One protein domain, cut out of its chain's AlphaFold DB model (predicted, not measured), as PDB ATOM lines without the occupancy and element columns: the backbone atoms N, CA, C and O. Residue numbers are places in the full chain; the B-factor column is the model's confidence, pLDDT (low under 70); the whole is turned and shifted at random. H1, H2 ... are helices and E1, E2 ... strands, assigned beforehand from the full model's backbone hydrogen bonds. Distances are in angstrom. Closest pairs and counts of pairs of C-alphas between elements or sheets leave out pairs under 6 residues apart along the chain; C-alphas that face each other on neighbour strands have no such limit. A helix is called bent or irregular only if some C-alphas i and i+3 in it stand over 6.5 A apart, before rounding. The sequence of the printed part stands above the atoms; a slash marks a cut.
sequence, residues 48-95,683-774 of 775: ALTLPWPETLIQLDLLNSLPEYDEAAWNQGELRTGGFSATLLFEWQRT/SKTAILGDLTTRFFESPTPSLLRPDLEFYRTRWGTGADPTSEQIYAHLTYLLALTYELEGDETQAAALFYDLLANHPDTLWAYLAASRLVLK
ATOM      1  N   ALA A  48     159.304 169.598 193.079       87.38
ATOM      2  CA  ALA A  48     159.581 168.731 191.941       87.38
ATOM      3  C   ALA A  48     159.901 169.588 190.708       87.38
ATOM      4  O   ALA A  48     159.528 170.763 190.656       87.38
ATOM      5  N   LEU A  49     160.577 168.999 189.721       90.50
ATOM      6  CA  LEU A  49     160.875 169.686 188.468       90.50
ATOM      7  C   LEU A  49     159.660 169.695 187.536       90.50
ATOM      8  O   LEU A  49     158.927 168.709 187.439       90.50
ATOM      9  N   THR A  50     159.466 170.808 186.839       89.19
ATOM     10  CA  THR A  50     158.473 170.984 185.775       89.19
ATOM     11  C   THR A  50     159.095 171.725 184.595       89.19
ATOM     12  O   THR A  50     160.127 172.378 184.733       89.19
ATOM     13  N   LEU A  51     158.454 171.636 183.428       85.00
ATOM     14  CA  LEU A  51     158.717 172.592 182.359       85.00
ATOM     15  C   LEU A  51     158.138 173.967 182.731       85.00
ATOM     16  O   LEU A  51     157.092 174.002 183.396       85.00
ATOM     17  N   PRO A  52     158.782 175.064 182.294       83.81
ATOM     18  CA  PRO A  52     158.256 176.410 182.419       83.81
ATOM     19  C   PRO A  52     156.879 176.542 181.777       83.81
ATOM     20  O   PRO A  52     156.537 175.851 180.815       83.81
ATOM     21  N   TRP A  53     156.089 177.475 182.295       76.19
ATOM     22  CA  TRP A  53     154.843 177.864 181.650       76.19
ATOM     23  C   TRP A  53     155.150 178.780 180.455       76.19
ATOM     24  O   TRP A  53     155.981 179.682 180.605       76.19
ATOM     25  N   PRO A  54     154.479 178.598 179.299       71.44
ATOM     26  CA  PRO A  54     154.613 179.470 178.132       71.44
ATOM     27  C   PRO A  54     154.594 180.963 178.464       71.44
ATOM     28  O   PRO A  54     155.468 181.710 178.038       71.44
ATOM     29  N   GLU A  55     153.632 181.386 179.285       71.38
ATOM     30  CA  GLU A  55     153.439 182.783 179.663       71.38
ATOM     31  C   GLU A  55     154.632 183.336 180.455       71.38
ATOM     32  O   GLU A  55     154.967 184.510 180.319       71.38
ATOM     33  N   THR A  56     155.299 182.499 181.255       76.62
ATOM     34  CA  THR A  56     156.494 182.892 182.011       76.62
ATOM     35  C   THR A  56     157.692 183.092 181.094       76.62
ATOM     36  O   THR A  56     158.397 184.085 181.238       76.62
ATOM     37  N   LEU A  57     157.913 182.190 180.134       76.88
ATOM     38  CA  LEU A  57     159.017 182.317 179.176       76.88
ATOM     39  C   LEU A  57     158.865 183.561 178.304       76.88
ATOM     40  O   LEU A  57     159.826 184.287 178.083       76.88
ATOM     41  N   ILE A  58     157.636 183.825 177.878       70.25
ATOM     42  CA  ILE A  58     157.253 185.023 177.140       70.25
ATOM     43  C   ILE A  58     157.514 186.302 177.955       70.25
ATOM     44  O   ILE A  58     158.087 187.263 177.449       70.25
ATOM     45  N   GLN A  59     157.107 186.329 179.226       73.50
ATOM     46  CA  GLN A  59     157.323 187.490 180.098       73.50
ATOM     47  C   GLN A  59     158.806 187.733 180.392       73.50
ATOM     48  O   GLN A  59     159.221 188.883 180.506       73.50
ATOM     49  N   LEU A  60     159.601 186.670 180.527       76.19
ATOM     50  CA  LEU A  60     161.044 186.788 180.725       76.19
ATOM     51  C   LEU A  60     161.748 187.331 179.486       76.19
ATOM     52  O   LEU A  60     162.652 188.147 179.636       76.19
ATOM     53  N   ASP A  61     161.309 186.929 178.295       71.56
ATOM     54  CA  ASP A  61     161.829 187.450 177.027       71.56
ATOM     55  C   ASP A  61     161.543 188.951 176.887       71.56
ATOM     56  O   ASP A  61     162.431 189.750 176.609       71.56
ATOM     57  N   LEU A  62     160.314 189.346 177.227       66.94
ATOM     58  CA  LEU A  62     159.888 190.740 177.318       66.94
ATOM     59  C   LEU A  62     160.733 191.577 178.277       66.94
ATOM     60  O   LEU A  62     161.129 192.694 177.972       66.94
ATOM     61  N   LEU A  63     160.999 191.055 179.469       68.31
ATOM     62  CA  LEU A  63     161.822 191.762 180.449       68.31
ATOM     63  C   LEU A  63     163.286 191.844 180.025       68.31
ATOM     64  O   LEU A  63     163.976 192.786 180.412       68.31
ATOM     65  N   ASN A  64     163.751 190.865 179.252       65.56
ATOM     66  CA  ASN A  64     165.082 190.876 178.669       65.56
ATOM     67  C   ASN A  64     165.215 191.931 177.554       65.56
ATOM     68  O   ASN A  64     166.322 192.410 177.333       65.56
ATOM     69  N   SER A  65     164.113 192.318 176.896       57.34
ATOM     70  CA  SER A  65     164.102 193.247 175.755       57.34
ATOM     71  C   SER A  65     163.721 194.706 176.072       57.34
ATOM     72  O   SER A  65     163.789 195.546 175.177       57.34
ATOM     73  N   LEU A  66     163.332 195.051 177.309       56.00
ATOM     74  CA  LEU A  66     162.889 196.412 177.663       56.00
ATOM     75  C   LEU A  66     164.049 197.411 177.912       56.00
ATOM     76  O   LEU A  66     164.844 197.186 178.831       56.00
ATOM     77  N   PRO A  67     164.063 198.585 177.236       44.06
ATOM     78  CA  PRO A  67     165.099 199.614 177.390       44.06
ATOM     79  C   PRO A  67     165.002 200.461 178.683       44.06
ATOM     80  O   PRO A  67     165.880 201.251 178.999       44.06
ATOM     81  N   GLU A  68     163.960 200.334 179.508       39.31
ATOM     82  CA  GLU A  68     163.911 201.039 180.811       39.31
ATOM     83  C   GLU A  68     164.742 200.333 181.905       39.31
ATOM     84  O   GLU A  68     164.958 200.880 182.987       39.31
ATOM     85  N   TYR A  69     165.256 199.132 181.616       43.25
ATOM     86  CA  TYR A  69     166.276 198.455 182.423       43.25
ATOM     87  C   TYR A  69     167.711 198.861 182.021       43.25
ATOM     88  O   TYR A  69     168.663 198.335 182.588       43.25
ATOM     89  N   ASP A  70     167.859 199.769 181.051       44.38
ATOM     90  CA  ASP A  70     169.008 199.858 180.139       44.38
ATOM     91  C   ASP A  70     170.020 200.948 180.517       44.38
ATOM     92  O   ASP A  70     171.209 200.683 180.500       44.38
ATOM     93  N   GLU A  71     169.639 202.129 181.012       36.09
ATOM     94  CA  GLU A  71     170.647 203.192 181.250       36.09
ATOM     95  C   GLU A  71     171.708 202.853 182.319       36.09
ATOM     96  O   GLU A  71     172.835 203.336 182.247       36.09
ATOM     97  N   ALA A  72     171.396 201.990 183.291       38.03
ATOM     98  CA  ALA A  72     172.381 201.491 184.262       38.03
ATOM     99  C   ALA A  72     172.953 200.104 183.900       38.03
ATOM    100  O   ALA A  72     173.990 199.717 184.440       38.03
ATOM    101  N   ALA A  73     172.282 199.350 183.020       37.91
ATOM    102  CA  ALA A  73     172.670 197.994 182.627       37.91
ATOM    103  C   ALA A  73     173.440 197.939 181.301       37.91
ATOM    104  O   ALA A  73     174.168 196.974 181.099       37.91
ATOM    105  N   TRP A  74     173.358 198.962 180.446       33.09
ATOM    106  CA  TRP A  74     174.155 199.095 179.222       33.09
ATOM    107  C   TRP A  74     175.649 199.192 179.561       33.09
ATOM    108  O   TRP A  74     176.470 198.530 178.936       33.09
ATOM    109  N   ASN A  75     175.996 199.875 180.660       38.91
ATOM    110  CA  ASN A  75     177.359 199.885 181.214       38.91
ATOM    111  C   ASN A  75     177.745 198.570 181.933       38.91
ATOM    112  O   ASN A  75     178.865 198.422 182.402       38.91
ATOM    113  N   GLN A  76     176.829 197.601 182.039       44.50
ATOM    114  CA  GLN A  76     177.070 196.225 182.508       44.50
ATOM    115  C   GLN A  76     176.755 195.204 181.382       44.50
ATOM    116  O   GLN A  76     176.495 194.022 181.636       44.50
ATOM    117  N   GLY A  77     176.740 195.694 180.133       39.12
ATOM    118  CA  GLY A  77     175.871 195.302 179.019       39.12
ATOM    119  C   GLY A  77     176.226 194.061 178.215       39.12
ATOM    120  O   GLY A  77     176.028 194.047 177.007       39.12
ATOM    121  N   GLU A  78     176.680 192.986 178.850       43.06
ATOM    122  CA  GLU A  78     177.103 191.810 178.077       43.06
ATOM    123  C   GLU A  78     176.732 190.455 178.701       43.06
ATOM    124  O   GLU A  78     176.537 189.460 178.000       43.06
ATOM    125  N   LEU A  79     176.477 190.407 180.012       44.12
ATOM    126  CA  LEU A  79     175.986 189.193 180.678       44.12
ATOM    127  C   LEU A  79     174.521 188.859 180.343       44.12
ATOM    128  O   LEU A  79     174.092 187.718 180.539       44.12
ATOM    129  N   ARG A  80     173.755 189.833 179.830       46.06
ATOM    130  CA  ARG A  80     172.342 189.659 179.454       46.06
ATOM    131  C   ARG A  80     172.133 189.110 178.045       46.06
ATOM    132  O   ARG A  80     171.224 188.310 177.846       46.06
ATOM    133  N   THR A  81     172.943 189.500 177.068       48.25
ATOM    134  CA  THR A  81     172.517 189.417 175.660       48.25
ATOM    135  C   THR A  81     172.785 188.059 175.007       48.25
ATOM    136  O   THR A  81     171.950 187.600 174.227       48.25
ATOM    137  N   GLY A  82     173.862 187.354 175.373       54.34
ATOM    138  CA  GLY A  82     174.164 186.022 174.822       54.34
ATOM    139  C   GLY A  82     173.639 184.852 175.662       54.34
ATOM    140  O   GLY A  82     172.873 184.013 175.184       54.34
ATOM    141  N   GLY A  83     174.053 184.789 176.933       66.88
ATOM    142  CA  GLY A  83     173.856 183.609 177.786       66.88
ATOM    143  C   GLY A  83     172.399 183.346 178.185       66.88
ATOM    144  O   GLY A  83     171.891 182.225 178.055       66.88
ATOM    145  N   PHE A  84     171.711 184.391 178.657       75.69
ATOM    146  CA  PHE A  84     170.315 184.289 179.086       75.69
ATOM    147  C   PHE A  84     169.386 184.039 177.898       75.69
ATOM    148  O   PHE A  84     168.588 183.107 177.954       75.69
ATOM    149  N   SER A  85     169.556 184.779 176.798       71.81
ATOM    150  CA  SER A  85     168.793 184.594 175.557       71.81
ATOM    151  C   SER A  85     168.916 183.168 175.012       71.81
ATOM    152  O   SER A  85     167.901 182.527 174.746       71.81
ATOM    153  N   ALA A  86     170.135 182.617 174.919       72.88
ATOM    154  CA  ALA A  86     170.349 181.233 174.477       72.88
ATOM    155  C   ALA A  86     169.710 180.200 175.424       72.88
ATOM    156  O   ALA A  86     169.191 179.175 174.983       72.88
ATOM    157  N   THR A  87     169.695 180.473 176.730       82.25
ATOM    158  CA  THR A  87     169.061 179.571 177.698       82.25
ATOM    159  C   THR A  87     167.540 179.647 177.658       82.25
ATOM    160  O   THR A  87     166.865 178.618 177.696       82.25
ATOM    161  N   LEU A  88     166.990 180.852 177.526       79.12
ATOM    162  CA  LEU A  88     165.562 181.061 177.347       79.12
ATOM    163  C   LEU A  88     165.077 180.365 176.070       79.12
ATOM    164  O   LEU A  88     164.060 179.676 176.089       79.12
ATOM    165  N   LEU A  89     165.866 180.452 175.000       75.50
ATOM    166  CA  LEU A  89     165.629 179.775 173.733       75.50
ATOM    167  C   LEU A  89     165.498 178.254 173.875       75.50
ATOM    168  O   LEU A  89     164.569 177.640 173.347       75.50
ATOM    169  N   PHE A  90     166.421 177.644 174.615       82.31
ATOM    170  CA  PHE A  90     166.381 176.217 174.909       82.31
ATOM    171  C   PHE A  90     165.099 175.830 175.666       82.31
ATOM    172  O   PHE A  90     164.450 174.828 175.347       82.31
ATOM    173  N   GLU A  91     164.683 176.641 176.642       86.19
ATOM    174  CA  GLU A  91     163.447 176.409 177.395       86.19
ATOM    175  C   GLU A  91     162.194 176.577 176.524       86.19
ATOM    176  O   GLU A  91     161.242 175.801 176.660       86.19
ATOM    177  N   TRP A  92     162.202 177.525 175.581       79.06
ATOM    178  CA  TRP A  92     161.160 177.683 174.565       79.06
ATOM    179  C   TRP A  92     161.013 176.424 173.712       79.06
ATOM    180  O   TRP A  92     159.926 175.843 173.660       79.06
ATOM    181  N   GLN A  93     162.105 175.953 173.101       77.50
ATOM    182  CA  GLN A  93     162.095 174.734 172.285       77.50
ATOM    183  C   GLN A  93     161.539 173.551 173.076       77.50
ATOM    184  O   GLN A  93     160.678 172.819 172.589       77.50
ATOM    185  N   ARG A  94     161.980 173.377 174.325       81.56
ATOM    186  CA  ARG A  94     161.545 172.267 175.175       81.56
ATOM    187  C   ARG A  94     160.071 172.356 175.581       81.56
ATOM    188  O   ARG A  94     159.429 171.315 175.709       81.56
ATOM    189  N   THR A  95     159.552 173.565 175.786       80.12
ATOM    190  CA  THR A  95     158.175 173.804 176.241       80.12
ATOM    191  C   THR A  95     157.178 173.692 175.091       80.12
ATOM    192  O   THR A  95     156.219 172.932 175.187       80.12
ATOM    193  N   SER A 683     188.100 188.210 178.995       71.25
ATOM    194  CA  SER A 683     186.745 188.765 179.077       71.25
ATOM    195  C   SER A 683     185.851 187.743 179.781       71.25
ATOM    196  O   SER A 683     185.700 186.600 179.326       71.25
ATOM    197  N   LYS A 684     185.278 188.131 180.930       77.12
ATOM    198  CA  LYS A 684     184.331 187.273 181.658       77.12
ATOM    199  C   LYS A 684     183.140 186.947 180.760       77.12
ATOM    200  O   LYS A 684     182.705 185.797 180.742       77.12
ATOM    201  N   THR A 685     182.664 187.920 179.982       71.56
ATOM    202  CA  THR A 685     181.571 187.726 179.027       71.56
ATOM    203  C   THR A 685     181.921 186.686 177.978       71.56
ATOM    204  O   THR A 685     181.159 185.738 177.807       71.56
ATOM    205  N   ALA A 686     183.069 186.816 177.308       70.50
ATOM    206  CA  ALA A 686     183.445 185.919 176.219       70.50
ATOM    207  C   ALA A 686     183.511 184.457 176.687       70.50
ATOM    208  O   ALA A 686     182.995 183.562 176.018       70.50
ATOM    209  N   ILE A 687     184.068 184.206 177.879       77.75
ATOM    210  CA  ILE A 687     184.079 182.858 178.469       77.75
ATOM    211  C   ILE A 687     182.676 182.381 178.828       77.75
ATOM    212  O   ILE A 687     182.353 181.218 178.604       77.75
ATOM    213  N   LEU A 688     181.831 183.240 179.396       80.12
ATOM    214  CA  LEU A 688     180.455 182.861 179.717       80.12
ATOM    215  C   LEU A 688     179.647 182.557 178.452       80.12
ATOM    216  O   LEU A 688     178.877 181.595 178.449       80.12
ATOM    217  N   GLY A 689     179.875 183.304 177.372       77.12
ATOM    218  CA  GLY A 689     179.370 183.015 176.034       77.12
ATOM    219  C   GLY A 689     179.840 181.648 175.531       77.12
ATOM    220  O   GLY A 689     179.002 180.800 175.240       77.12
ATOM    221  N   ASP A 690     181.153 181.385 175.522       80.75
ATOM    222  CA  ASP A 690     181.733 180.092 175.107       80.75
ATOM    223  C   ASP A 690     181.160 178.915 175.905       80.75
ATOM    224  O   ASP A 690     180.743 177.910 175.331       80.75
ATOM    225  N   LEU A 691     181.088 179.033 177.234       84.88
ATOM    226  CA  LEU A 691     180.533 177.984 178.092       84.88
ATOM    227  C   LEU A 691     179.062 177.712 177.782       84.88
ATOM    228  O   LEU A 691     178.652 176.550 177.785       84.88
ATOM    229  N   THR A 692     178.286 178.760 177.504       84.69
ATOM    230  CA  THR A 692     176.875 178.637 177.124       84.69
ATOM    231  C   THR A 692     176.737 177.939 175.775       84.69
ATOM    232  O   THR A 692     176.003 176.958 175.657       84.69
ATOM    233  N   THR A 693     177.486 178.387 174.768       80.19
ATOM    234  CA  THR A 693     177.499 177.785 173.430       80.19
ATOM    235  C   THR A 693     177.900 176.315 173.502       80.19
ATOM    236  O   THR A 693     177.151 175.440 173.071       80.19
ATOM    237  N   ARG A 694     179.021 176.005 174.163       83.88
ATOM    238  CA  ARG A 694     179.477 174.624 174.378       83.88
ATOM    239  C   ARG A 694     178.453 173.788 175.132       83.88
ATOM    240  O   ARG A 694     178.375 172.585 174.887       83.88
ATOM    241  N   PHE A 695     177.701 174.373 176.065       90.69
ATOM    242  CA  PHE A 695     176.639 173.664 176.773       90.69
ATOM    243  C   PHE A 695     175.544 173.211 175.809       90.69
ATOM    244  O   PHE A 695     175.199 172.028 175.821       90.69
ATOM    245  N   PHE A 696     175.045 174.105 174.955       84.62
ATOM    246  CA  PHE A 696     173.943 173.795 174.042       84.62
ATOM    247  C   PHE A 696     174.367 172.982 172.811       84.62
ATOM    248  O   PHE A 696     173.566 172.206 172.296       84.62
ATOM    249  N   GLU A 697     175.624 173.077 172.375       82.69
ATOM    250  CA  GLU A 697     176.156 172.279 171.260       82.69
ATOM    251  C   GLU A 697     176.629 170.877 171.681       82.69
ATOM    252  O   GLU A 697     176.775 169.975 170.849       82.69
ATOM    253  N   SER A 698     176.905 170.662 172.971       83.75
ATOM    254  CA  SER A 698     177.450 169.391 173.443       83.75
ATOM    255  C   SER A 698     176.368 168.308 173.535       83.75
ATOM    256  O   SER A 698     175.388 168.470 174.262       83.75
ATOM    257  N   PRO A 699     176.582 167.113 172.948       83.25
ATOM    258  CA  PRO A 699     175.708 165.962 173.187       83.25
ATOM    259  C   PRO A 699     175.824 165.420 174.625       83.25
ATOM    260  O   PRO A 699     175.032 164.575 175.040       83.25
ATOM    261  N   THR A 700     176.826 165.873 175.386       89.12
ATOM    262  CA  THR A 700     177.069 165.503 176.788       89.12
ATOM    263  C   THR A 700     177.436 166.744 177.613       89.12
ATOM    264  O   THR A 700     178.612 166.927 177.957       89.12
ATOM    265  N   PRO A 701     176.463 167.614 177.949       89.19
ATOM    266  CA  PRO A 701     176.723 168.864 178.671       89.19
ATOM    267  C   PRO A 701     177.358 168.665 180.055       89.19
ATOM    268  O   PRO A 701     178.042 169.543 180.572       89.19
ATOM    269  N   SER A 702     177.210 167.482 180.655       91.81
ATOM    270  CA  SER A 702     177.804 167.147 181.953       91.81
ATOM    271  C   SER A 702     179.332 167.166 181.990       91.81
ATOM    272  O   SER A 702     179.908 167.320 183.070       91.81
ATOM    273  N   LEU A 703     180.008 167.074 180.839       92.62
ATOM    274  CA  LEU A 703     181.463 167.238 180.762       92.62
ATOM    275  C   LEU A 703     181.920 168.666 181.093       92.62
ATOM    276  O   LEU A 703     183.089 168.853 181.421       92.62
ATOM    277  N   LEU A 704     181.017 169.651 181.052       93.12
ATOM    278  CA  LEU A 704     181.316 171.051 181.359       93.12
ATOM    279  C   LEU A 704     181.247 171.378 182.851       93.12
ATOM    280  O   LEU A 704     181.690 172.451 183.247       93.12
ATOM    281  N   ARG A 705     180.734 170.476 183.700       94.88
ATOM    282  CA  ARG A 705     180.589 170.731 185.146       94.88
ATOM    283  C   ARG A 705     181.865 171.270 185.811       94.88
ATOM    284  O   ARG A 705     181.735 172.240 186.551       94.88
ATOM    285  N   PRO A 706     183.077 170.730 185.551       94.75
ATOM    286  CA  PRO A 706     184.296 171.263 186.158       94.75
ATOM    287  C   PRO A 706     184.584 172.715 185.761       94.75
ATOM    288  O   PRO A 706     184.998 173.497 186.612       94.75
ATOM    289  N   ASP A 707     184.339 173.075 184.497       90.62
ATOM    290  CA  ASP A 707     184.540 174.437 183.995       90.62
ATOM    291  C   ASP A 707     183.495 175.384 184.613       90.62
ATOM    292  O   ASP A 707     183.853 176.419 185.175       90.62
ATOM    293  N   LEU A 708     182.213 174.991 184.604       93.19
ATOM    294  CA  LEU A 708     181.120 175.755 185.217       93.19
ATOM    295  C   LEU A 708     181.375 175.999 186.714       93.19
ATOM    296  O   LEU A 708     181.231 177.119 187.197       93.19
ATOM    297  N   GLU A 709     181.804 174.974 187.456       94.25
ATOM    298  CA  GLU A 709     182.140 175.090 188.880       94.25
ATOM    299  C   GLU A 709     183.366 175.980 189.125       94.25
ATOM    300  O   GLU A 709     183.372 176.771 190.077       94.25
ATOM    301  N   PHE A 710     184.391 175.867 188.274       91.62
ATOM    302  CA  PHE A 710     185.602 176.677 188.355       91.62
ATOM    303  C   PHE A 710     185.288 178.165 188.184       91.62
ATOM    304  O   PHE A 710     185.598 178.955 189.078       91.62
ATOM    305  N   TYR A 711     184.625 178.549 187.089       88.38
ATOM    306  CA  TYR A 711     184.316 179.954 186.811       88.38
ATOM    307  C   TYR A 711     183.266 180.518 187.768       88.38
ATOM    308  O   TYR A 711     183.400 181.660 188.209       88.38
ATOM    309  N   ARG A 712     182.302 179.698 188.214       90.75
ATOM    310  CA  ARG A 712     181.341 180.099 189.252       90.75
ATOM    311  C   ARG A 712     182.051 180.464 190.549       90.75
ATOM    312  O   ARG A 712     181.694 181.445 191.188       90.75
ATOM    313  N   THR A 713     183.073 179.702 190.929       89.62
ATOM    314  CA  THR A 713     183.856 179.986 192.142       89.62
ATOM    315  C   THR A 713     184.828 181.149 191.942       89.62
ATOM    316  O   THR A 713     185.113 181.871 192.890       89.62
ATOM    317  N   ARG A 714     185.363 181.331 190.729       86.38
ATOM    318  CA  ARG A 714     186.319 182.402 190.419       86.38
ATOM    319  C   ARG A 714     185.655 183.779 190.368       86.38
ATOM    320  O   ARG A 714     186.229 184.733 190.881       86.38
ATOM    321  N   TRP A 715     184.485 183.874 189.740       85.94
ATOM    322  CA  TRP A 715     183.839 185.150 189.415       85.94
ATOM    323  C   TRP A 715     182.492 185.359 190.113       85.94
ATOM    324  O   TRP A 715     182.054 186.490 190.239       85.94
ATOM    325  N   GLY A 716     181.853 184.299 190.611       82.88
ATOM    326  CA  GLY A 716     180.534 184.368 191.248       82.88
ATOM    327  C   GLY A 716     180.549 184.574 192.767       82.88
ATOM    328  O   GLY A 716     179.542 184.331 193.424       82.88
ATOM    329  N   THR A 717     181.686 184.939 193.365       81.81
ATOM    330  CA  THR A 717     181.824 185.069 194.833       81.81
ATOM    331  C   THR A 717     181.874 186.512 195.337       81.81
ATOM    332  O   THR A 717     182.026 186.725 196.542       81.81
ATOM    333  N   GLY A 718     181.813 187.501 194.442       76.25
ATOM    334  CA  GLY A 718     181.740 188.916 194.807       76.25
ATOM    335  C   GLY A 718     180.376 189.302 195.386       76.25
ATOM    336  O   GLY A 718     179.396 188.578 195.241       76.25
ATOM    337  N   ALA A 719     180.331 190.440 196.083       75.38
ATOM    338  CA  ALA A 719     179.096 191.010 196.638       75.38
ATOM    339  C   ALA A 719     178.460 192.065 195.713       75.38
ATOM    340  O   ALA A 719     177.482 192.707 196.090       75.38
ATOM    341  N   ASP A 720     179.062 192.297 194.548       75.19
ATOM    342  CA  ASP A 720     178.571 193.193 193.511       75.19
ATOM    343  C   ASP A 720     177.526 192.497 192.609       75.19
ATOM    344  O   ASP A 720     177.563 191.270 192.458       75.19
ATOM    345  N   PRO A 721     176.609 193.260 191.982       74.69
ATOM    346  CA  PRO A 721     175.564 192.706 191.116       74.69
ATOM    347  C   PRO A 721     176.088 191.858 189.950       74.69
ATOM    348  O   PRO A 721     175.440 190.888 189.558       74.69
ATOM    349  N   THR A 722     177.260 192.189 189.401       74.25
ATOM    350  CA  THR A 722     177.875 191.449 188.291       74.25
ATOM    351  C   THR A 722     178.255 190.040 188.730       74.25
ATOM    352  O   THR A 722     177.854 189.059 188.101       74.25
ATOM    353  N   SER A 723     178.973 189.915 189.847       80.38
ATOM    354  CA  SER A 723     179.313 188.620 190.442       80.38
ATOM    355  C   SER A 723     178.066 187.785 190.746       80.38
ATOM    356  O   SER A 723     178.052 186.579 190.491       80.38
ATOM    357  N   GLU A 724     176.994 188.417 191.235       82.38
ATOM    358  CA  GLU A 724     175.719 187.745 191.499       82.38
ATOM    359  C   GLU A 724     175.078 187.184 190.217       82.38
ATOM    360  O   GLU A 724     174.661 186.023 190.187       82.38
ATOM    361  N   GLN A 725     175.065 187.956 189.127       81.81
ATOM    362  CA  GLN A 725     174.561 187.490 187.831       81.81
ATOM    363  C   GLN A 725     175.404 186.346 187.250       81.81
ATOM    364  O   GLN A 725     174.837 185.371 186.750       81.81
ATOM    365  N   ILE A 726     176.738 186.420 187.345       84.69
ATOM    366  CA  ILE A 726     177.640 185.349 186.890       84.69
ATOM    367  C   ILE A 726     177.387 184.063 187.680       84.69
ATOM    368  O   ILE A 726     177.298 182.977 187.095       84.69
ATOM    369  N   TYR A 727     177.241 184.172 189.004       89.69
ATOM    370  CA  TYR A 727     176.899 183.031 189.845       89.69
ATOM    371  C   TYR A 727     175.565 182.417 189.419       89.69
ATOM    372  O   TYR A 727     175.467 181.192 189.283       89.69
ATOM    373  N   ALA A 728     174.557 183.262 189.192       89.38
ATOM    374  CA  ALA A 728     173.217 182.819 188.861       89.38
ATOM    375  C   ALA A 728     173.162 182.102 187.499       89.38
ATOM    376  O   ALA A 728     172.633 180.992 187.405       89.38
ATOM    377  N   HIS A 729     173.809 182.677 186.481       89.69
ATOM    378  CA  HIS A 729     173.967 182.088 185.152       89.69
ATOM    379  C   HIS A 729     174.623 180.703 185.213       89.69
ATOM    380  O   HIS A 729     174.041 179.699 184.792       89.69
ATOM    381  N   LEU A 730     175.827 180.620 185.784       92.56
ATOM    382  CA  LEU A 730     176.588 179.370 185.817       92.56
ATOM    383  C   LEU A 730     175.907 178.295 186.672       92.56
ATOM    384  O   LEU A 730     175.998 177.107 186.361       92.56
ATOM    385  N   THR A 731     175.196 178.692 187.728       94.94
ATOM    386  CA  THR A 731     174.408 177.768 188.554       94.94
ATOM    387  C   THR A 731     173.188 177.236 187.806       94.94
ATOM    388  O   THR A 731     172.884 176.051 187.947       94.94
ATOM    389  N   TYR A 732     172.530 178.048 186.970       94.50
ATOM    390  CA  TYR A 732     171.421 177.587 186.130       94.50
ATOM    391  C   TYR A 732     171.892 176.548 185.103       94.50
ATOM    392  O   TYR A 732     171.332 175.453 185.032       94.50
ATOM    393  N   LEU A 733     172.977 176.832 184.366       93.81
ATOM    394  CA  LEU A 733     173.567 175.863 183.431       93.81
ATOM    395  C   LEU A 733     173.998 174.580 184.152       93.81
ATOM    396  O   LEU A 733     173.735 173.472 183.681       93.81
ATOM    397  N   LEU A 734     174.604 174.709 185.339       95.94
ATOM    398  CA  LEU A 734     174.978 173.561 186.158       95.94
ATOM    399  C   LEU A 734     173.749 172.725 186.551       95.94
ATOM    400  O   LEU A 734     173.803 171.500 186.437       95.94
ATOM    401  N   ALA A 735     172.642 173.356 186.954       96.06
ATOM    402  CA  ALA A 735     171.383 172.679 187.265       96.06
ATOM    403  C   ALA A 735     170.856 171.884 186.062       96.06
ATOM    404  O   ALA A 735     170.544 170.697 186.201       96.06
ATOM    405  N   LEU A 736     170.861 172.489 184.868       94.56
ATOM    406  CA  LEU A 736     170.470 171.808 183.635       94.56
ATOM    407  C   LEU A 736     171.360 170.596 183.328       94.56
ATOM    408  O   LEU A 736     170.838 169.566 182.902       94.56
ATOM    409  N   THR A 737     172.676 170.651 183.592       95.94
ATOM    410  CA  THR A 737     173.529 169.461 183.392       95.94
ATOM    411  C   THR A 737     173.067 168.272 184.236       95.94
ATOM    412  O   THR A 737     173.192 167.133 183.796       95.94
ATOM    413  N   TYR A 738     172.596 168.496 185.468       95.88
ATOM    414  CA  TYR A 738     172.097 167.430 186.345       95.88
ATOM    415  C   TYR A 738     170.729 166.941 185.890       95.88
ATOM    416  O   TYR A 738     170.496 165.734 185.836       95.88
ATOM    417  N   GLU A 739     169.858 167.864 185.490       93.88
ATOM    418  CA  GLU A 739     168.525 167.521 185.022       93.88
ATOM    419  C   GLU A 739     168.567 166.646 183.763       93.88
ATOM    420  O   GLU A 739     167.895 165.617 183.705       93.88
ATOM    421  N   LEU A 740     169.387 167.016 182.777       90.81
ATOM    422  CA  LEU A 740     169.508 166.285 181.512       90.81
ATOM    423  C   LEU A 740     170.091 164.872 181.686       90.81
ATOM    424  O   LEU A 740     169.837 163.997 180.860       90.81
ATOM    425  N   GLU A 741     170.825 164.616 182.771       91.25
ATOM    426  CA  GLU A 741     171.286 163.270 183.149       91.25
ATOM    427  C   GLU A 741     170.275 162.491 184.011       91.25
ATOM    428  O   GLU A 741     170.512 161.328 184.346       91.25
ATOM    429  N   GLY A 742     169.145 163.107 184.363       90.94
ATOM    430  CA  GLY A 742     168.108 162.518 185.207       90.94
ATOM    431  C   GLY A 742     168.384 162.605 186.713       90.94
ATOM    432  O   GLY A 742     167.697 161.934 187.485       90.94
ATOM    433  N   ASP A 743     169.355 163.410 187.159       94.06
ATOM    434  CA  ASP A 743     169.558 163.715 188.581       94.06
ATOM    435  C   ASP A 743     168.678 164.899 189.012       94.06
ATOM    436  O   ASP A 743     169.132 166.020 189.258       94.06
ATOM    437  N   GLU A 744     167.374 164.634 189.098       92.25
ATOM    438  CA  GLU A 744     166.371 165.644 189.451       92.25
ATOM    439  C   GLU A 744     166.592 166.241 190.848       92.25
ATOM    440  O   GLU A 744     166.208 167.379 191.101       92.25
ATOM    441  N   THR A 745     167.215 165.491 191.765       91.38
ATOM    442  CA  THR A 745     167.441 165.960 193.142       91.38
ATOM    443  C   THR A 745     168.501 167.051 193.164       91.38
ATOM    444  O   THR A 745     168.290 168.104 193.767       91.38
ATOM    445  N   GLN A 746     169.627 166.819 192.485       94.06
ATOM    446  CA  GLN A 746     170.698 167.804 192.419       94.06
ATOM    447  C   GLN A 746     170.300 169.020 191.571       94.06
ATOM    448  O   GLN A 746     170.624 170.149 191.939       94.06
ATOM    449  N   ALA A 747     169.549 168.809 190.486       95.19
ATOM    450  CA  ALA A 747     169.003 169.894 189.674       95.19
ATOM    451  C   ALA A 747     168.019 170.774 190.463       95.19
ATOM    452  O   ALA A 747     168.190 171.991 190.505       95.19
ATOM    453  N   ALA A 748     167.044 170.176 191.161       93.50
ATOM    454  CA  ALA A 748     166.090 170.922 191.985       93.50
ATOM    455  C   ALA A 748     166.783 171.723 193.096       93.50
ATOM    456  O   ALA A 748     166.386 172.852 193.371       93.50
ATOM    457  N   ALA A 749     167.846 171.177 193.697       93.50
ATOM    458  CA  ALA A 749     168.635 171.891 194.697       93.50
ATOM    459  C   ALA A 749     169.327 173.137 194.142       93.50
ATOM    460  O   ALA A 749     169.332 174.165 194.810       93.50
ATOM    461  N   LEU A 750     169.872 173.067 192.927       95.44
ATOM    462  CA  LEU A 750     170.529 174.211 192.295       95.44
ATOM    463  C   LEU A 750     169.521 175.262 191.808       95.44
ATOM    464  O   LEU A 750     169.750 176.450 192.009       95.44
ATOM    465  N   PHE A 751     168.374 174.860 191.250       94.50
ATOM    466  CA  PHE A 751     167.306 175.817 190.926       94.50
ATOM    467  C   PHE A 751     166.741 176.493 192.181       94.50
ATOM    468  O   PHE A 751     166.471 177.694 192.174       94.50
ATOM    469  N   TYR A 752     166.589 175.744 193.275       92.12
ATOM    470  CA  TYR A 752     166.141 176.303 194.547       92.12
ATOM    471  C   TYR A 752     167.187 177.249 195.159       92.12
ATOM    472  O   TYR A 752     166.803 178.274 195.713       92.12
ATOM    473  N   ASP A 753     168.487 176.955 195.028       91.31
ATOM    474  CA  ASP A 753     169.574 177.851 195.459       91.31
ATOM    475  C   ASP A 753     169.456 179.232 194.799       91.31
ATOM    476  O   ASP A 753     169.503 180.249 195.488       91.31
ATOM    477  N   LEU A 754     169.194 179.271 193.487       90.31
ATOM    478  CA  LEU A 754     168.950 180.518 192.757       90.31
ATOM    479  C   LEU A 754     167.746 181.282 193.305       90.31
ATOM    480  O   LEU A 754     167.845 182.471 193.593       90.31
ATOM    481  N   LEU A 755     166.619 180.590 193.483       86.94
ATOM    482  CA  LEU A 755     165.393 181.196 193.997       86.94
ATOM    483  C   LEU A 755     165.563 181.742 195.426       86.94
ATOM    484  O   LEU A 755     165.029 182.800 195.749       86.94
ATOM    485  N   ALA A 756     166.271 181.013 196.289       85.75
ATOM    486  CA  ALA A 756     166.397 181.345 197.703       85.75
ATOM    487  C   ALA A 756     167.474 182.401 197.981       85.75
ATOM    488  O   ALA A 756     167.288 183.239 198.865       85.75
ATOM    489  N   ASN A 757     168.595 182.345 197.257       84.12
ATOM    490  CA  ASN A 757     169.788 183.135 197.563       84.12
ATOM    491  C   ASN A 757     170.087 184.234 196.533       84.12
ATOM    492  O   ASN A 757     170.849 185.137 196.863       84.12
ATOM    493  N   HIS A 758     169.474 184.190 195.343       83.75
ATOM    494  CA  HIS A 758     169.699 185.152 194.252       83.75
ATOM    495  C   HIS A 758     168.389 185.672 193.614       83.75
ATOM    496  O   HIS A 758     168.288 185.729 192.380       83.75
ATOM    497  N   PRO A 759     167.359 186.034 194.414       80.25
ATOM    498  CA  PRO A 759     165.991 186.268 193.934       80.25
ATOM    499  C   PRO A 759     165.844 187.465 192.985       80.25
ATOM    500  O   PRO A 759     164.851 187.539 192.265       80.25
ATOM    501  N   ASP A 760     166.814 188.380 192.971       75.56
ATOM    502  CA  ASP A 760     166.772 189.613 192.179       75.56
ATOM    503  C   ASP A 760     167.300 189.418 190.739       75.56
ATOM    504  O   ASP A 760     167.357 190.362 189.950       75.56
ATOM    505  N   THR A 761     167.667 188.187 190.362       78.25
ATOM    506  CA  THR A 761     168.199 187.856 189.031       78.25
ATOM    507  C   THR A 761     167.126 187.288 188.090       78.25
ATOM    508  O   THR A 761     166.254 186.525 188.507       78.25
ATOM    509  N   LEU A 762     167.220 187.570 186.779       80.62
ATOM    510  CA  LEU A 762     166.363 186.934 185.753       80.62
ATOM    511  C   LEU A 762     166.469 185.395 185.777       80.62
ATOM    512  O   LEU A 762     165.482 184.684 185.580       80.62
ATOM    513  N   TRP A 763     167.653 184.880 186.112       86.44
ATOM    514  CA  TRP A 763     167.927 183.457 186.305       86.44
ATOM    515  C   TRP A 763     167.119 182.830 187.441       86.44
ATOM    516  O   TRP A 763     166.685 181.687 187.308       86.44
ATOM    517  N   ALA A 764     166.876 183.553 188.538       85.25
ATOM    518  CA  ALA A 764     166.044 183.058 189.630       85.25
ATOM    519  C   ALA A 764     164.574 182.932 189.224       85.25
ATOM    520  O   ALA A 764     163.924 181.961 189.604       85.25
ATOM    521  N   TYR A 765     164.054 183.846 188.400       84.50
ATOM    522  CA  TYR A 765     162.703 183.717 187.848       84.50
ATOM    523  C   TYR A 765     162.581 182.529 186.898       84.50
ATOM    524  O   TYR A 765     161.624 181.752 186.994       84.50
ATOM    525  N   LEU A 766     163.574 182.341 186.024       87.62
ATOM    526  CA  LEU A 766     163.619 181.171 185.160       87.62
ATOM    527  C   LEU A 766     163.699 179.887 186.001       87.62
ATOM    528  O   LEU A 766     162.900 178.979 185.797       87.62
ATOM    529  N   ALA A 767     164.557 179.839 187.023       90.31
ATOM    530  CA  ALA A 767     164.666 178.710 187.951       90.31
ATOM    531  C   ALA A 767     163.365 178.447 188.725       90.31
ATOM    532  O   ALA A 767     162.970 177.296 188.896       90.31
ATOM    533  N   ALA A 768     162.653 179.495 189.144       88.31
ATOM    534  CA  ALA A 768     161.361 179.368 189.809       88.31
ATOM    535  C   ALA A 768     160.328 178.686 188.903       88.31
ATOM    536  O   ALA A 768     159.573 177.836 189.366       88.31
ATOM    537  N   SER A 769     160.335 179.002 187.603       87.69
ATOM    538  CA  SER A 769     159.445 178.371 186.619       87.69
ATOM    539  C   SER A 769     159.699 176.868 186.441       87.69
ATOM    540  O   SER A 769     158.802 176.142 186.018       87.69
ATOM    541  N   ARG A 770     160.894 176.391 186.821       88.94
ATOM    542  CA  ARG A 770     161.287 174.974 186.811       88.94
ATOM    543  C   ARG A 770     160.831 174.215 188.056       88.94
ATOM    544  O   ARG A 770     160.920 172.990 188.079       88.94
ATOM    545  N   LEU A 771     160.357 174.905 189.094       89.56
ATOM    546  CA  LEU A 771     160.006 174.317 190.385       89.56
ATOM    547  C   LEU A 771     158.488 174.325 190.598       89.56
ATOM    548  O   LEU A 771     157.839 175.368 190.598       89.56
ATOM    549  N   VAL A 772     157.913 173.151 190.863       87.75
ATOM    550  CA  VAL A 772     156.506 173.001 191.261       87.75
ATOM    551  C   VAL A 772     156.407 172.322 192.620       87.75
ATOM    552  O   VAL A 772     157.158 171.396 192.923       87.75
ATOM    553  N   LEU A 773     155.472 172.770 193.456       83.94
ATOM    554  CA  LEU A 773     155.219 172.140 194.748       83.94
ATOM    555  C   LEU A 773     154.716 170.708 194.573       83.94
ATOM    556  O   LEU A 773     153.786 170.450 193.802       83.94
ATOM    557  N   LYS A 774     155.307 169.782 195.332       81.81
ATOM    558  CA  LYS A 774     154.807 168.414 195.431       81.81
ATOM    559  C   LYS A 774     153.408 168.424 196.069       81.81
ATOM    560  O   LYS A 774     153.171 169.196 197.001       81.81
TER     561      LYS A 774
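What this domain is: This is residues 48 to 95 and 683 to 774 of the 775 residues of an uncharacterized protein of Anaerolineales bacterium (UniProt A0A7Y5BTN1). Mostly aligned helices pack into a compact body round H5, the longest helix and the one nearest the middle: H2, H3, H4, H6 and H7 surround it, and H1 covers H2 and H7 on one side. Residues 66 to 75 stick out, and the short strand E1 pairs with residues 48 to 49. The printed part has 140 residues, with H1 to H7 and then E1, mostly helix; the radius of gyration of the C-alphas is 14.1 A, the spans 40 by 33 by 28 A.

Where its parts are: H1, residues 54 to 65, begins at C-alpha 54 (154.613, 179.470, 178.132). H2 is residues 80 to 95, 21.5 A; H3 684 to 697, 20.0 A; H4 701 to 715, 20.8 A; H5 721 to 740, 28.8 A; H6 744 to 757; H7 762 to 769. E1, residues 771 to 773, ends at C-alpha 773 (155.219, 172.140, 194.748). H2 is irregular, only just, with C-alphas 81 and 84 6.55 A apart; H4 is irregular, with C-alphas 703 and 706 7.3 A apart.

How they stand to each other: H1 and H2 form a helical hairpin, closest at the C-alphas of Leu 57 and Trp 92, 6.9 A. H2, H3, H4 and H5 form a bundle, helices side by side. H4 and H5 touch at a shallow tilt of 18 degrees, opposite ways, closest at the C-alphas of Ser 702 and Thr 737, 5.1 A. H6 and H7 touch at a steep tilt of 50 degrees, with residues 751 to 755 of H6 alone; the C-alphas of Leu 755 and Ala 764 are closest, 4.8 A. Every O i to N i+4 pair is within hydrogen-bond range in H1, H3, H5, H6 and H7, against 10 of 12 in H2 and 8 of 11 in H4.

The domain as a whole: Residues 96 to 682 are not printed; C-alphas 95 and 683 are 32.4 A apart. The link from H1 to H2 is long. Residues 62 to 83 have pLDDT under 70.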